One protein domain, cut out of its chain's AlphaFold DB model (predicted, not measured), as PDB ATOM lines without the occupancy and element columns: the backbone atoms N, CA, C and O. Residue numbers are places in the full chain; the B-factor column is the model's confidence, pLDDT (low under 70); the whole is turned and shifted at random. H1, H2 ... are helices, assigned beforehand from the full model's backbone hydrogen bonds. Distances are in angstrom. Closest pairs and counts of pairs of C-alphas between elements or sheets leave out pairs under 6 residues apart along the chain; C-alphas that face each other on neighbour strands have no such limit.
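What this domain is: This is residues 329 to 373 and 396 to 471 of the 965 residues of an uncharacterized protein of Sarcoptes scabiei (UniProt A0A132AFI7). Two helical hairpins are stacked into an elongated body: H4, the longest helix, runs antiparallel to H5, and the pair H1 and H2 packs partly on them, while H3 crosses one end. Residues 430 to 436, of which 430 to 432 belong to H4, stick out. The printed part has 121 residues with five named helices, H1 to H5 along the chain, and no named strand: all helix, only just compact, close to loose, radius of gyration of the C-alphas 16.0 A, spans 55 by 29 by 23 A.

How they stand to each other: H4, residues 411 to 432, touches H5, residues 450 to 468, with residues 412 to 419 alone, a hairpin at a shallow tilt of 9 degrees; the closest C-alphas, Ala 412 and Leu 461, are 6.5 A apart. H5 touches H2, residues 355 to 368; the closest C-alphas, Phe 460 and Met 360, are 6.6 A apart. H1, residues 331 to 347, forms a hairpin with H2; closest C-alphas Cys 342 and Ala 359, 5.1 A. H3, residues 396 to 409, touches H5 at a steep tilt of 66 degrees; closest C-alphas Lys 399 and Gly 468, 4.3 A. Every O i to N i+4 pair is within hydrogen-bond range in H1, H2 and H4; 9 of 10 are in H3, 14 of 15 in H5.

Where its parts are: H4 measures 31.7 A from first to last C-alpha, H5 27.2 A. H1 begins at C-alpha 331 (217.942, 205.215, 158.778); H5 ends at C-alpha 468 (219.295, 183.241, 156.706).

The domain as a whole: Residues 374 to 395 are not printed; C-alphas 373 and 396 are 14.2 A apart. The link H4 to H5 is long. Low-confidence residues, pLDDT under 70, include 396 to 401 and 433 to 436.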
ATOM      1  N   GLY A 329     216.475 208.529 163.290       56.97
ATOM      2  CA  GLY A 329     215.025 208.468 163.057       56.97
ATOM      3  C   GLY A 329     214.569 207.958 161.677       56.97
ATOM      4  O   GLY A 329     213.453 207.458 161.571       56.97
ATOM      5  N   THR A 330     215.386 208.071 160.621       62.16
ATOM      6  CA  THR A 330     215.011 207.710 159.232       62.16
ATOM      7  C   THR A 330     215.892 206.618 158.613       62.16
ATOM      8  O   THR A 330     215.556 206.124 157.532       62.16
ATOM      9  N   GLN A 331     216.966 206.190 159.299       68.56
ATOM     10  CA  GLN A 331     217.942 205.215 158.778       68.56
ATOM     11  C   GLN A 331     217.279 203.918 158.310       68.56
ATOM     12  O   GLN A 331     217.504 203.457 157.196       68.56
ATOM     13  N   ILE A 332     216.422 203.332 159.150       70.31
ATOM     14  CA  ILE A 332     215.830 202.012 158.897       70.31
ATOM     15  C   ILE A 332     214.883 202.063 157.691       70.31
ATOM     16  O   ILE A 332     214.911 201.168 156.846       70.31
ATOM     17  N   SER A 333     214.076 203.121 157.569       77.12
ATOM     18  CA  SER A 333     213.161 203.307 156.437       77.12
ATOM     19  C   SER A 333     213.910 203.523 155.123       77.12
ATOM     20  O   SER A 333     213.524 202.942 154.112       77.12
ATOM     21  N   GLN A 334     214.998 204.303 155.130       80.12
ATOM     22  CA  GLN A 334     215.829 204.509 153.939       80.12
ATOM     23  C   GLN A 334     216.585 203.237 153.539       80.12
ATOM     24  O   GLN A 334     216.545 202.860 152.370       80.12
ATOM     25  N   ARG A 335     217.207 202.529 154.493       85.06
ATOM     26  CA  ARG A 335     217.874 201.241 154.233       85.06
ATOM     27  C   ARG A 335     216.896 200.223 153.646       85.06
ATOM     28  O   ARG A 335     217.225 199.562 152.669       85.06
ATOM     29  N   LYS A 336     215.673 200.141 154.188       81.44
ATOM     30  CA  LYS A 336     214.626 199.244 153.679       81.44
ATOM     31  C   LYS A 336     214.161 199.626 152.270       81.44
ATOM     32  O   LYS A 336     214.034 198.740 151.437       81.44
ATOM     33  N   PHE A 337     213.956 200.917 151.996       86.75
ATOM     34  CA  PHE A 337     213.569 201.402 150.668       86.75
ATOM     35  C   PHE A 337     214.608 201.036 149.601       86.75
ATOM     36  O   PHE A 337     214.262 200.437 148.589       86.75
ATOM     37  N   TRP A 338     215.890 201.326 149.845       88.94
ATOM     38  CA  TRP A 338     216.952 201.018 148.880       88.94
ATOM     39  C   TRP A 338     217.203 199.518 148.732       88.94
ATOM     40  O   TRP A 338     217.507 199.058 147.634       88.94
ATOM     41  N   LEU A 339     217.014 198.746 149.803       86.31
ATOM     42  CA  LEU A 339     217.025 197.289 149.739       86.31
ATOM     43  C   LEU A 339     215.879 196.756 148.863       86.31
ATOM     44  O   LEU A 339     216.119 195.888 148.027       86.31
ATOM     45  N   GLU A 340     214.662 197.297 148.988       86.12
ATOM     46  CA  GLU A 340     213.538 196.953 148.105       86.12
ATOM     47  C   GLU A 340     213.827 197.345 146.648       86.12
ATOM     48  O   GLU A 340     213.619 196.522 145.763       86.12
ATOM     49  N   CYS A 341     214.425 198.516 146.388       88.44
ATOM     50  CA  CYS A 341     214.853 198.892 145.036       88.44
ATOM     51  C   CYS A 341     215.881 197.914 144.444       88.44
ATOM     52  O   CYS A 341     215.770 197.543 143.277       88.44
ATOM     53  N   CYS A 342     216.869 197.462 145.225       88.06
ATOM     54  CA  CYS A 342     217.840 196.465 144.757       88.06
ATOM     55  C   CYS A 342     217.171 195.120 144.442       88.06
ATOM     56  O   CYS A 342     217.501 194.487 143.438       88.06
ATOM     57  N   ILE A 343     216.225 194.687 145.281       85.69
ATOM     58  CA  ILE A 343     215.446 193.466 145.046       85.69
ATOM     59  C   ILE A 343     214.610 193.614 143.774       85.69
ATOM     60  O   ILE A 343     214.617 192.707 142.946       85.69
ATOM     61  N   ASP A 344     213.954 194.757 143.577       86.56
ATOM     62  CA  ASP A 344     213.138 195.031 142.394       86.56
ATOM     63  C   ASP A 344     213.967 195.000 141.104       86.56
ATOM     64  O   ASP A 344     213.477 194.511 140.085       86.56
ATOM     65  N   VAL A 345     215.229 195.448 141.142       86.62
ATOM     66  CA  VAL A 345     216.152 195.289 140.007       86.62
ATOM     67  C   VAL A 345     216.332 193.811 139.676       86.62
ATOM     68  O   VAL A 345     216.243 193.445 138.513       86.62
ATOM     69  N   ILE A 346     216.535 192.935 140.659       85.50
ATOM     70  CA  ILE A 346     216.748 191.500 140.407       85.50
ATOM     71  C   ILE A 346     215.445 190.813 139.963       85.50
ATOM     72  O   ILE A 346     215.463 190.028 139.017       85.50
ATOM     73  N   VAL A 347     214.318 191.124 140.611       84.44
ATOM     74  CA  VAL A 347     213.004 190.502 140.364       84.44
ATOM     75  C   VAL A 347     212.444 190.863 138.990       84.44
ATOM     76  O   VAL A 347     211.940 189.991 138.288       84.44
ATOM     77  N   ASN A 348     212.524 192.137 138.600       81.50
ATOM     78  CA  ASN A 348     211.935 192.614 137.345       81.50
ATOM     79  C   ASN A 348     212.857 192.408 136.135       81.50
ATOM     80  O   ASN A 348     212.480 192.725 135.005       81.50
ATOM     81  N   THR A 349     214.067 191.887 136.346       76.38
ATOM     82  CA  THR A 349     215.021 191.665 135.263       76.38
ATOM     83  C   THR A 349     214.703 190.379 134.505       76.38
ATOM     84  O   THR A 349     214.802 189.274 135.034       76.38
ATOM     85  N   ILE A 350     214.363 190.542 133.225       64.62
ATOM     86  CA  ILE A 350     214.048 189.444 132.295       64.62
ATOM     87  C   ILE A 350     215.285 189.043 131.465       64.62
ATOM     88  O   ILE A 350     215.389 187.901 131.028       64.62
ATOM     89  N   ASN A 351     216.246 189.958 131.288       71.19
ATOM     90  CA  ASN A 351     217.437 189.770 130.456       71.19
ATOM     91  C   ASN A 351     218.724 189.784 131.289       71.19
ATOM     92  O   ASN A 351     218.763 190.298 132.401       71.19
ATOM     93  N   ALA A 352     219.817 189.249 130.750       68.50
ATOM     94  CA  ALA A 352     221.098 189.252 131.441       68.50
ATOM     95  C   ALA A 352     221.707 190.676 131.474       68.50
ATOM     96  O   ALA A 352     222.504 191.016 130.605       68.50
ATOM     97  N   ASN A 353     221.357 191.495 132.471       78.62
ATOM     98  CA  ASN A 353     221.803 192.892 132.617       78.62
ATOM     99  C   ASN A 353     223.072 193.025 133.482       78.62
ATOM    100  O   ASN A 353     223.329 192.188 134.345       78.62
ATOM    101  N   ASN A 354     223.857 194.091 133.293       80.25
ATOM    102  CA  ASN A 354     225.081 194.335 134.081       80.25
ATOM    103  C   ASN A 354     224.781 194.696 135.546       80.25
ATOM    104  O   ASN A 354     225.588 194.462 136.442       80.25
ATOM    105  N   ASN A 355     223.596 195.248 135.797       85.62
ATOM    106  CA  ASN A 355     223.172 195.740 137.106       85.62
ATOM    107  C   ASN A 355     222.831 194.649 138.128       85.62
ATOM    108  O   ASN A 355     222.689 194.956 139.309       85.62
ATOM    109  N   ILE A 356     222.697 193.388 137.708       87.94
ATOM    110  CA  ILE A 356     222.286 192.310 138.613       87.94
ATOM    111  C   ILE A 356     223.342 192.069 139.697       87.94
ATOM    112  O   ILE A 356     223.011 192.059 140.882       87.94
ATOM    113  N   LEU A 357     224.614 191.908 139.310       88.19
ATOM    114  CA  LEU A 357     225.692 191.695 140.279       88.19
ATOM    115  C   LEU A 357     225.886 192.920 141.177       88.19
ATOM    116  O   LEU A 357     226.109 192.773 142.376       88.19
ATOM    117  N   THR A 358     225.751 194.124 140.609       89.38
ATOM    118  CA  THR A 358     225.756 195.386 141.362       89.38
ATOM    119  C   THR A 358     224.689 195.364 142.458       89.38
ATOM    120  O   THR A 358     225.003 195.627 143.618       89.38
ATOM    121  N   ALA A 359     223.459 194.959 142.123       90.06
ATOM    122  CA  ALA A 359     222.367 194.830 143.084       90.06
ATOM    123  C   ALA A 359     222.630 193.765 144.153       90.06
ATOM    124  O   ALA A 359     222.382 194.023 145.325       90.06
ATOM    125  N   MET A 360     223.160 192.594 143.788       89.94
ATOM    126  CA  MET A 360     223.488 191.534 144.751       89.94
ATOM    127  C   MET A 360     224.546 191.993 145.765       89.94
ATOM    128  O   MET A 360     224.353 191.838 146.973       89.94
ATOM    129  N   LYS A 361     225.625 192.632 145.292       89.56
ATOM    130  CA  LYS A 361     226.667 193.208 146.158       89.56
ATOM    131  C   LYS A 361     226.088 194.272 147.084       89.56
ATOM    132  O   LYS A 361     226.282 194.201 148.293       89.56
ATOM    133  N   GLN A 362     225.290 195.191 146.542       88.50
ATOM    134  CA  GLN A 362     224.675 196.246 147.339       88.50
ATOM    135  C   GLN A 362     223.651 195.711 148.354       88.50
ATOM    136  O   GLN A 362     223.592 196.230 149.465       88.50
ATOM    137  N   ILE A 363     222.879 194.662 148.037       88.00
ATOM    138  CA  ILE A 363     221.992 194.000 149.012       88.00
ATOM    139  C   ILE A 363     222.811 193.437 150.166       88.00
ATOM    140  O   ILE A 363     222.460 193.682 151.318       88.00
ATOM    141  N   ARG A 364     223.895 192.709 149.868       87.00
ATOM    142  CA  ARG A 364     224.789 192.159 150.895       87.00
ATOM    143  C   ARG A 364     225.297 193.267 151.814       87.00
ATOM    144  O   ARG A 364     225.153 193.166 153.029       87.00
ATOM    145  N   ASP A 365     225.804 194.347 151.233       86.50
ATOM    146  CA  ASP A 365     226.411 195.435 151.994       86.50
ATOM    147  C   ASP A 365     225.363 196.242 152.793       86.50
ATOM    148  O   ASP A 365     225.596 196.575 153.955       86.50
ATOM    149  N   ILE A 366     224.167 196.496 152.235       85.38
ATOM    150  CA  ILE A 366     223.055 197.138 152.963       85.38
ATOM    151  C   ILE A 366     222.562 196.242 154.107       85.38
ATOM    152  O   ILE A 366     222.266 196.757 155.185       85.38
ATOM    153  N   CYS A 367     222.483 194.922 153.910       80.44
ATOM    154  CA  CYS A 367     222.125 193.978 154.969       80.44
ATOM    155  C   CYS A 367     223.077 194.095 156.170       80.44
ATOM    156  O   CYS A 367     222.604 194.123 157.307       80.44
ATOM    157  N   CYS A 368     224.381 194.265 155.926       78.69
ATOM    158  CA  CYS A 368     225.380 194.468 156.977       78.69
ATOM    159  C   CYS A 368     225.206 195.786 157.759       78.69
ATOM    160  O   CYS A 368     225.614 195.860 158.917       78.69
ATOM    161  N   LEU A 369     224.553 196.810 157.189       76.50
ATOM    162  CA  LEU A 369     224.277 198.081 157.882       76.50
ATOM    163  C   LEU A 369     223.177 197.973 158.954       76.50
ATOM    164  O   LEU A 369     222.935 198.931 159.689       76.50
ATOM    165  N   PHE A 370     222.466 196.851 159.072       71.88
ATOM    166  CA  PHE A 370     221.388 196.682 160.056       71.88
ATOM    167  C   PHE A 370     221.885 196.269 161.465       71.88
ATOM    168  O   PHE A 370     221.224 195.479 162.145       71.88
ATOM    169  N   GLN A 371     223.010 196.824 161.951       60.38
ATOM    170  CA  GLN A 371     223.584 196.508 163.274       60.38
ATOM    171  C   GLN A 371     223.818 197.725 164.207       60.38
ATOM    172  O   GLN A 371     224.271 198.778 163.778       60.38
ATOM    173  N   CYS A 372     223.534 197.495 165.505       45.31
ATOM    174  CA  CYS A 372     223.753 198.306 166.725       45.31
ATOM    175  C   CYS A 372     222.978 199.628 166.942       45.31
ATOM    176  O   CYS A 372     223.580 200.683 167.095       45.31
ATOM    177  N   ASP A 373     221.666 199.528 167.204       41.09
ATOM    178  CA  ASP A 373     220.991 200.432 168.155       41.09
ATOM    179  C   ASP A 373     220.793 199.704 169.500       41.09
ATOM    180  O   ASP A 373     219.874 198.899 169.667       41.09
ATOM    181  N   SER A 396     222.104 186.828 164.464       50.06
ATOM    182  CA  SER A 396     220.689 186.626 164.815       50.06
ATOM    183  C   SER A 396     219.726 187.635 164.167       50.06
ATOM    184  O   SER A 396     218.556 187.304 163.976       50.06
ATOM    185  N   ARG A 397     220.189 188.840 163.785       53.09
ATOM    186  CA  ARG A 397     219.342 189.888 163.169       53.09
ATOM    187  C   ARG A 397     219.391 189.898 161.637       53.09
ATOM    188  O   ARG A 397     218.342 190.122 161.031       53.09
ATOM    189  N   HIS A 398     220.531 189.572 161.009       59.22
ATOM    190  CA  HIS A 398     220.572 189.309 159.558       59.22
ATOM    191  C   HIS A 398     219.615 188.180 159.186       59.22
ATOM    192  O   HIS A 398     218.849 188.325 158.238       59.22
ATOM    193  N   LYS A 399     219.547 187.138 160.024       63.00
ATOM    194  CA  LYS A 399     218.577 186.053 159.900       63.00
ATOM    195  C   LYS A 399     217.140 186.544 159.740       63.00
ATOM    196  O   LYS A 399     216.446 186.062 158.861       63.00
ATOM    197  N   ILE A 400     216.683 187.511 160.542       61.91
ATOM    198  CA  ILE A 400     215.290 187.999 160.489       61.91
ATOM    199  C   ILE A 400     215.016 188.755 159.182       61.91
ATOM    200  O   ILE A 400     213.957 188.585 158.581       61.91
ATOM    201  N   LEU A 401     215.955 189.591 158.737       67.56
ATOM    202  CA  LEU A 401     215.828 190.361 157.495       67.56
ATOM    203  C   LEU A 401     215.887 189.458 156.261       67.56
ATOM    204  O   LEU A 401     215.034 189.565 155.384       67.56
ATOM    205  N   VAL A 402     216.854 188.544 156.229       70.12
ATOM    206  CA  VAL A 402     217.039 187.559 155.160       70.12
ATOM    207  C   VAL A 402     215.852 186.593 155.103       70.12
ATOM    208  O   VAL A 402     215.304 186.385 154.024       70.12
ATOM    209  N   ASP A 403     215.366 186.094 156.245       68.19
ATOM    210  CA  ASP A 403     214.152 185.266 156.328       68.19
ATOM    211  C   ASP A 403     212.904 186.056 155.894       68.19
ATOM    212  O   ASP A 403     212.081 185.552 155.135       68.19
ATOM    213  N   MET A 404     212.771 187.336 156.266       70.25
ATOM    214  CA  MET A 404     211.671 188.187 155.788       70.25
ATOM    215  C   MET A 404     211.706 188.371 154.262       70.25
ATOM    216  O   MET A 404     210.661 188.279 153.613       70.25
ATOM    217  N   ILE A 405     212.883 188.621 153.678       74.81
ATOM    218  CA  ILE A 405     213.063 188.747 152.222       74.81
ATOM    219  C   ILE A 405     212.756 187.410 151.538       74.81
ATOM    220  O   ILE A 405     212.024 187.380 150.546       74.81
ATOM    221  N   HIS A 406     213.254 186.303 152.092       74.44
ATOM    222  CA  HIS A 406     213.007 184.964 151.576       74.44
ATOM    223  C   HIS A 406     211.516 184.620 151.592       74.44
ATOM    224  O   HIS A 406     210.972 184.238 150.564       74.44
ATOM    225  N   ARG A 407     210.812 184.850 152.706       73.69
ATOM    226  CA  ARG A 407     209.366 184.598 152.807       73.69
ATOM    227  C   ARG A 407     208.534 185.471 151.872       73.69
ATOM    228  O   ARG A 407     207.484 185.030 151.417       73.69
ATOM    229  N   LYS A 408     208.968 186.709 151.610       76.25
ATOM    230  CA  LYS A 408     208.227 187.649 150.753       76.25
ATOM    231  C   LYS A 408     208.383 187.328 149.264       76.25
ATOM    232  O   LYS A 408     207.424 187.515 148.522       76.25
ATOM    233  N   TYR A 409     209.555 186.859 148.832       75.44
ATOM    234  CA  TYR A 409     209.884 186.745 147.405       75.44
ATOM    235  C   TYR A 409     210.319 185.347 146.938       75.44
ATOM    236  O   TYR A 409     210.451 185.145 145.738       75.44
ATOM    237  N   ASP A 410     210.559 184.394 147.842       82.81
ATOM    238  CA  ASP A 410     211.316 183.162 147.559       82.81
ATOM    239  C   ASP A 410     212.644 183.474 146.842       82.81
ATOM    240  O   ASP A 410     212.962 183.019 145.741       82.81
ATOM    241  N   PHE A 411     213.404 184.372 147.469       83.75
ATOM    242  CA  PHE A 411     214.514 185.062 146.821       83.75
ATOM    243  C   PHE A 411     215.659 184.134 146.381       83.75
ATOM    244  O   PHE A 411     216.273 184.382 145.347       83.75
ATOM    245  N   ALA A 412     215.885 183.021 147.087       85.69
ATOM    246  CA  ALA A 412     216.857 182.004 146.682       85.69
ATOM    247  C   ALA A 412     216.517 181.426 145.295       85.69
ATOM    248  O   ALA A 412     217.381 181.351 144.424       85.69
ATOM    249  N   SER A 413     215.241 181.115 145.050       88.00
ATOM    250  CA  SER A 413     214.764 180.643 143.747       88.00
ATOM    251  C   SER A 413     214.885 181.718 142.657       88.00
ATOM    252  O   SER A 413     215.143 181.396 141.499       88.00
ATOM    253  N   ILE A 414     214.735 183.004 142.995       88.50
ATOM    254  CA  ILE A 414     214.942 184.112 142.043       88.50
ATOM    255  C   ILE A 414     216.414 184.219 141.629       88.50
ATOM    256  O   ILE A 414     216.698 184.363 140.440       88.50
ATOM    257  N   VAL A 415     217.350 184.122 142.577       90.19
ATOM    258  CA  VAL A 415     218.794 184.155 142.283       90.19
ATOM    259  C   VAL A 415     219.183 183.009 141.341       90.19
ATOM    260  O   VAL A 415     219.919 183.224 140.379       90.19
ATOM    261  N   ILE A 416     218.622 181.816 141.551       91.38
ATOM    262  CA  ILE A 416     218.866 180.640 140.702       91.38
ATOM    263  C   ILE A 416     218.272 180.822 139.305       91.38
ATOM    264  O   ILE A 416     218.959 180.599 138.309       91.38
ATOM    265  N   LYS A 417     217.035 181.319 139.198       90.88
ATOM    266  CA  LYS A 417     216.443 181.681 137.899       90.88
ATOM    267  C   LYS A 417     217.281 182.728 137.171       90.88
ATOM    268  O   LYS A 417     217.431 182.656 135.955       90.88
ATOM    269  N   ASN A 418     217.854 183.687 137.894       91.69
ATOM    270  CA  ASN A 418     218.728 184.685 137.296       91.69
ATOM    271  C   ASN A 418     220.020 184.068 136.738       91.69
ATOM    272  O   ASN A 418     220.424 184.411 135.626       91.69
ATOM    273  N   LEU A 419     220.627 183.125 137.466       92.50
ATOM    274  CA  LEU A 419     221.756 182.340 136.967       92.50
ATOM    275  C   LEU A 419     221.378 181.590 135.679       92.50
ATOM    276  O   LEU A 419     222.120 181.648 134.703       92.50
ATOM    277  N   GLN A 420     220.197 180.970 135.629       91.88
ATOM    278  CA  GLN A 420     219.703 180.293 134.424       91.88
ATOM    279  C   GLN A 420     219.488 181.253 133.246       91.88
ATOM    280  O   GLN A 420     219.875 180.937 132.123       91.88
ATOM    281  N   ILE A 421     218.900 182.433 133.480       91.19
ATOM    282  CA  ILE A 421     218.726 183.474 132.449       91.19
ATOM    283  C   ILE A 421     220.089 183.883 131.884       91.19
ATOM    284  O   ILE A 421     220.252 183.972 130.665       91.19
ATOM    285  N   TYR A 422     221.076 184.095 132.757       91.44
ATOM    286  CA  TYR A 422     222.437 184.429 132.354       91.44
ATOM    287  C   TYR A 422     223.087 183.311 131.522       91.44
ATOM    288  O   TYR A 422     223.603 183.581 130.436       91.44
ATOM    289  N   MET A 423     223.010 182.060 131.979       91.31
ATOM    290  CA  MET A 423     223.592 180.916 131.271       91.31
ATOM    291  C   MET A 423     222.915 180.674 129.918       91.31
ATOM    292  O   MET A 423     223.603 180.459 128.925       91.31
ATOM    293  N   ASN A 424     221.589 180.802 129.824       90.69
ATOM    294  CA  ASN A 424     220.864 180.701 128.554       90.69
ATOM    295  C   ASN A 424     221.264 181.801 127.563       90.69
ATOM    296  O   ASN A 424     221.441 181.532 126.374       90.69
ATOM    297  N   TRP A 425     221.447 183.032 128.045       89.31
ATOM    298  CA  TRP A 425     221.980 184.122 127.231       89.31
ATOM    299  C   TRP A 425     223.402 183.816 126.740       89.31
ATOM    300  O   TRP A 425     223.694 183.998 125.558       89.31
ATOM    301  N   MET A 426     224.266 183.298 127.617       88.06
ATOM    302  CA  MET A 426     225.641 182.949 127.264       88.06
ATOM    303  C   MET A 426     225.698 181.801 126.244       88.06
ATOM    304  O   MET A 426     226.480 181.874 125.299       88.06
ATOM    305  N   ARG A 427     224.820 180.795 126.360       88.81
ATOM    306  CA  ARG A 427     224.662 179.723 125.357       88.81
ATOM    307  C   ARG A 427     224.259 180.284 123.999       88.81
ATOM    308  O   ARG A 427     224.929 180.021 123.009       88.81
ATOM    309  N   SER A 428     223.237 181.144 123.966       87.06
ATOM    310  CA  SER A 428     222.803 181.793 122.723       87.06
ATOM    311  C   SER A 428     223.918 182.615 122.070       87.06
ATOM    312  O   SER A 428     223.961 182.710 120.843       87.06
ATOM    313  N   LEU A 429     224.803 183.226 122.861       84.44
ATOM    314  CA  LEU A 429     225.970 183.931 122.336       84.44
ATOM    315  C   LEU A 429     227.034 182.975 121.806       84.44
ATOM    316  O   LEU A 429     227.547 183.208 120.710       84.44
ATOM    317  N   PHE A 430     227.343 181.918 122.553       81.94
ATOM    318  CA  PHE A 430     228.326 180.907 122.175       81.94
ATOM    319  C   PHE A 430     227.945 180.208 120.861       81.94
ATOM    320  O   PHE A 430     228.776 180.094 119.962       81.94
ATOM    321  N   ASP A 431     226.664 179.865 120.690       81.38
ATOM    322  CA  ASP A 431     226.131 179.277 119.454       81.38
ATOM    323  C   ASP A 431     226.237 180.230 118.248       81.38
ATOM    324  O   ASP A 431     226.336 179.794 117.101       81.38
ATOM    325  N   SER A 432     226.229 181.547 118.493       76.69
ATOM    326  CA  SER A 432     226.274 182.578 117.446       76.69
ATOM    327  C   SER A 432     227.689 183.006 117.031       76.69
ATOM    328  O   SER A 432     227.893 183.412 115.885       76.69
ATOM    329  N   LYS A 433     228.668 182.940 117.944       65.00
ATOM    330  CA  LYS A 433     230.057 183.384 117.746       65.00
ATOM    331  C   LYS A 433     230.995 182.214 118.035       65.00
ATOM    332  O   LYS A 433     231.465 182.032 119.153       65.00
ATOM    333  N   SER A 434     231.232 181.401 117.014       55.69
ATOM    334  CA  SER A 434     232.012 180.179 117.131       55.69
ATOM    335  C   SER A 434     233.523 180.481 117.223       55.69
ATOM    336  O   SER A 434     234.117 181.024 116.296       55.69
ATOM    337  N   TYR A 435     234.123 180.078 118.351       55.25
ATOM    338  CA  TYR A 435     235.566 179.888 118.589       55.25
ATOM    339  C   TYR A 435     236.447 181.140 118.791       55.25
ATOM    340  O   TYR A 435     237.213 181.497 117.908       55.25
ATOM    341  N   ASP A 436     236.344 181.783 119.966       65.12
ATOM    342  CA  ASP A 436     237.474 182.343 120.761       65.12
ATOM    343  C   ASP A 436     236.933 183.188 121.932       65.12
ATOM    344  O   ASP A 436     237.174 184.387 122.063       65.12
ATOM    345  N   ILE A 437     236.114 182.568 122.785       74.38
ATOM    346  CA  ILE A 437     235.601 183.220 123.991       74.38
ATOM    347  C   ILE A 437     236.435 182.747 125.181       74.38
ATOM    348  O   ILE A 437     236.315 181.594 125.594       74.38
ATOM    349  N   ASP A 438     237.257 183.640 125.736       81.19
ATOM    350  CA  ASP A 438     237.934 183.409 127.014       81.19
ATOM    351  C   ASP A 438     236.967 183.731 128.172       81.19
ATOM    352  O   ASP A 438     236.560 184.890 128.313       81.19
ATOM    353  N   PRO A 439     236.595 182.752 129.023       83.31
ATOM    354  CA  PRO A 439     235.674 182.977 130.137       83.31
ATOM    355  C   PRO A 439     236.220 183.935 131.210       83.31
ATOM    356  O   PRO A 439     235.443 184.429 132.032       83.31
ATOM    357  N   ASN A 440     237.525 184.223 131.215       86.38
ATOM    358  CA  ASN A 440     238.163 185.108 132.193       86.38
ATOM    359  C   ASN A 440     238.204 186.578 131.754       86.38
ATOM    360  O   ASN A 440     238.519 187.451 132.563       86.38
ATOM    361  N   VAL A 441     237.864 186.875 130.497       85.56
ATOM    362  CA  VAL A 441     237.880 188.238 129.957       85.56
ATOM    363  C   VAL A 441     236.446 188.786 129.882       85.56
ATOM    364  O   VAL A 441     235.545 188.082 129.421       85.56
ATOM    365  N   PRO A 442     236.182 190.030 130.332       83.06
ATOM    366  CA  PRO A 442     234.875 190.660 130.160       83.06
ATOM    367  C   PRO A 442     234.514 190.821 128.678       83.06
ATOM    368  O   PRO A 442     235.327 191.270 127.870       83.06
ATOM    369  N   PHE A 443     233.272 190.495 128.322       80.31
ATOM    370  CA  PHE A 443     232.762 190.680 126.961       80.31
ATOM    371  C   PHE A 443     232.551 192.160 126.613       80.31
ATOM    372  O   PHE A 443     232.373 193.007 127.488       80.31
ATOM    373  N   GLU A 444     232.465 192.475 125.317       70.50
ATOM    374  CA  GLU A 444     232.076 193.813 124.855       70.50
ATOM    375  C   GLU A 444     230.748 194.252 125.499       70.50
ATOM    376  O   GLU A 444     229.747 193.535 125.435       70.50
ATOM    377  N   LYS A 445     230.737 195.450 126.106       76.31
ATOM    378  CA  LYS A 445     229.600 196.029 126.858       76.31
ATOM    379  C   LYS A 445     229.228 195.296 128.160       76.31
ATOM    380  O   LYS A 445     228.194 195.609 128.752       76.31
ATOM    381  N   ARG A 446     230.050 194.357 128.640       81.81
ATOM    382  CA  ARG A 446     229.935 193.738 129.971       81.81
ATOM    383  C   ARG A 446     230.989 194.291 130.923       81.81
ATOM    384  O   ARG A 446     232.099 194.600 130.506       81.81
ATOM    385  N   ARG A 447     230.642 194.369 132.211       84.12
ATOM    386  CA  ARG A 447     231.582 194.773 133.276       84.12
ATOM    387  C   ARG A 447     232.398 193.601 133.818       84.12
ATOM    388  O   ARG A 447     233.551 193.773 134.194       84.12
ATOM    389  N   PHE A 448     231.796 192.415 133.864       87.38
ATOM    390  CA  PHE A 448     232.358 191.239 134.520       87.38
ATOM    391  C   PHE A 448     232.670 190.128 133.511       87.38
ATOM    392  O   PHE A 448     232.030 190.019 132.460       87.38
ATOM    393  N   SER A 449     233.675 189.314 133.837       90.06
ATOM    394  CA  SER A 449     233.994 188.088 133.096       90.06
ATOM    395  C   SER A 449     232.927 187.012 133.325       90.06
ATOM    396  O   SER A 449     232.169 187.086 134.296       90.06
ATOM    397  N   HIS A 450     232.884 185.988 132.469       90.75
ATOM    398  CA  HIS A 450     231.972 184.857 132.663       90.75
ATOM    399  C   HIS A 450     232.194 184.167 134.011       90.75
ATOM    400  O   HIS A 450     231.249 183.923 134.762       90.75
ATOM    401  N   TYR A 451     233.465 183.947 134.346       90.88
ATOM    402  CA  TYR A 451     233.886 183.368 135.615       90.88
ATOM    403  C   TYR A 451     233.354 184.171 136.818       90.88
ATOM    404  O   TYR A 451     232.743 183.613 137.731       90.88
ATOM    405  N   THR A 452     233.517 185.499 136.790       91.06
ATOM    406  CA  THR A 452     233.040 186.399 137.855       91.06
ATOM    407  C   THR A 452     231.513 186.415 137.961       91.06
ATOM    408  O   THR A 452     230.982 186.449 139.067       91.06
ATOM    409  N   GLU A 453     230.795 186.372 136.836       90.94
ATOM    410  CA  GLU A 453     229.328 186.352 136.815       90.94
ATOM    411  C   GLU A 453     228.762 185.101 137.517       90.94
ATOM    412  O   GLU A 453     227.792 185.211 138.271       90.94
ATOM    413  N   ILE A 454     229.359 183.919 137.328       93.38
ATOM    414  CA  ILE A 454     228.888 182.695 137.998       93.38
ATOM    415  C   ILE A 454     229.219 182.735 139.495       93.38
ATOM    416  O   ILE A 454     228.327 182.538 140.322       93.38
ATOM    417  N   ILE A 455     230.474 183.022 139.851       92.69
ATOM    418  CA  ILE A 455     230.935 182.963 141.247       92.69
ATOM    419  C   ILE A 455     230.208 183.967 142.127       92.69
ATOM    420  O   ILE A 455     229.682 183.578 143.161       92.69
ATOM    421  N   GLU A 456     230.087 185.227 141.710       91.38
ATOM    422  CA  GLU A 456     229.445 186.253 142.542       91.38
ATOM    423  C   GLU A 456     227.960 185.940 142.802       91.38
ATOM    424  O   GLU A 456     227.449 186.239 143.881       91.38
ATOM    425  N   ARG A 457     227.262 185.283 141.859       93.12
ATOM    426  CA  ARG A 457     225.878 184.812 142.073       93.12
ATOM    427  C   ARG A 457     225.811 183.673 143.085       93.12
ATOM    428  O   ARG A 457     224.929 183.675 143.944       93.12
ATOM    429  N   LEU A 458     226.716 182.704 142.976       93.75
ATOM    430  CA  LEU A 458     226.773 181.549 143.871       93.75
ATOM    431  C   LEU A 458     227.240 181.934 145.282       93.75
ATOM    432  O   LEU A 458     226.673 181.455 146.265       93.75
ATOM    433  N   ASP A 459     228.209 182.840 145.396       92.19
ATOM    434  CA  ASP A 459     228.686 183.394 146.664       92.19
ATOM    435  C   ASP A 459     227.596 184.215 147.348       92.19
ATOM    436  O   ASP A 459     227.383 184.090 148.554       92.19
ATOM    437  N   PHE A 460     226.845 185.010 146.581       91.00
ATOM    438  CA  PHE A 460     225.688 185.724 147.106       91.00
ATOM    439  C   PHE A 460     224.584 184.768 147.582       91.00
ATOM    440  O   PHE A 460     224.021 184.972 148.659       91.00
ATOM    441  N   LEU A 461     224.296 183.700 146.828       91.31
ATOM    442  CA  LEU A 461     223.344 182.671 147.253       91.31
ATOM    443  C   LEU A 461     223.809 181.985 148.543       91.31
ATOM    444  O   LEU A 461     223.010 181.818 149.460       91.31
ATOM    445  N   LYS A 462     225.096 181.642 148.642       88.94
ATOM    446  CA  LYS A 462     225.686 181.055 149.848       88.94
ATOM    447  C   LYS A 462     225.569 181.994 151.048       88.94
ATOM    448  O   LYS A 462     225.076 181.574 152.088       88.94
ATOM    449  N   PHE A 463     225.934 183.268 150.887       86.69
ATOM    450  CA  PHE A 463     225.737 184.298 151.913       86.69
ATOM    451  C   PHE A 463     224.280 184.342 152.392       86.69
ATOM    452  O   PHE A 463     224.015 184.372 153.592       86.69
ATOM    453  N   PHE A 464     223.325 184.292 151.459       85.00
ATOM    454  CA  PHE A 464     221.901 184.322 151.776       85.00
ATOM    455  C   PHE A 464     221.431 183.068 152.534       85.00
ATOM    456  O   PHE A 464     220.641 183.184 153.471       85.00
ATOM    457  N   LEU A 465     221.924 181.878 152.171       85.69
ATOM    458  CA  LEU A 465     221.629 180.630 152.886       85.69
ATOM    459  C   LEU A 465     222.191 180.656 154.315       85.69
ATOM    460  O   LEU A 465     221.454 180.379 155.263       85.69
ATOM    461  N   GLN A 466     223.448 181.079 154.473       83.81
ATOM    462  CA  GLN A 466     224.160 181.079 155.752       83.81
ATOM    463  C   GLN A 466     223.606 182.116 156.734       83.81
ATOM    464  O   GLN A 466     223.215 181.768 157.850       83.81
ATOM    465  N   GLU A 467     223.486 183.384 156.319       78.12
ATOM    466  CA  GLU A 467     222.933 184.433 157.187       78.12
ATOM    467  C   GLU A 467     221.443 184.202 157.476       78.12
ATOM    468  O   GLU A 467     220.964 184.516 158.566       78.12
ATOM    469  N   GLY A 468     220.701 183.610 156.532       73.50
ATOM    470  CA  GLY A 468     219.295 183.241 156.706       73.50
ATOM    471  C   GLY A 468     219.065 181.969 157.529       73.50
ATOM    472  O   GLY A 468     217.944 181.744 157.990       73.50
ATOM    473  N   ARG A 469     220.100 181.138 157.728       77.56
ATOM    474  CA  ARG A 469     219.985 179.736 158.182       77.56
ATOM    475  C   ARG A 469     218.894 178.977 157.422       77.56
ATOM    476  O   ARG A 469     218.036 178.327 158.024       77.56
ATOM    477  N   LEU A 470     218.892 179.143 156.105       81.06
ATOM    478  CA  LEU A 470     217.942 178.517 155.194       81.06
ATOM    479  C   LEU A 470     218.571 177.261 154.597       81.06
ATOM    480  O   LEU A 470     219.762 177.246 154.301       81.06
ATOM    481  N   TRP A 471     217.758 176.233 154.364       85.56
ATOM    482  CA  TRP A 471     218.196 175.066 153.607       85.56
ATOM    483  C   TRP A 471     217.897 175.239 152.127       85.56
ATOM    484  O   TRP A 471     216.787 175.625 151.746       85.56
TER     485      TRP A 471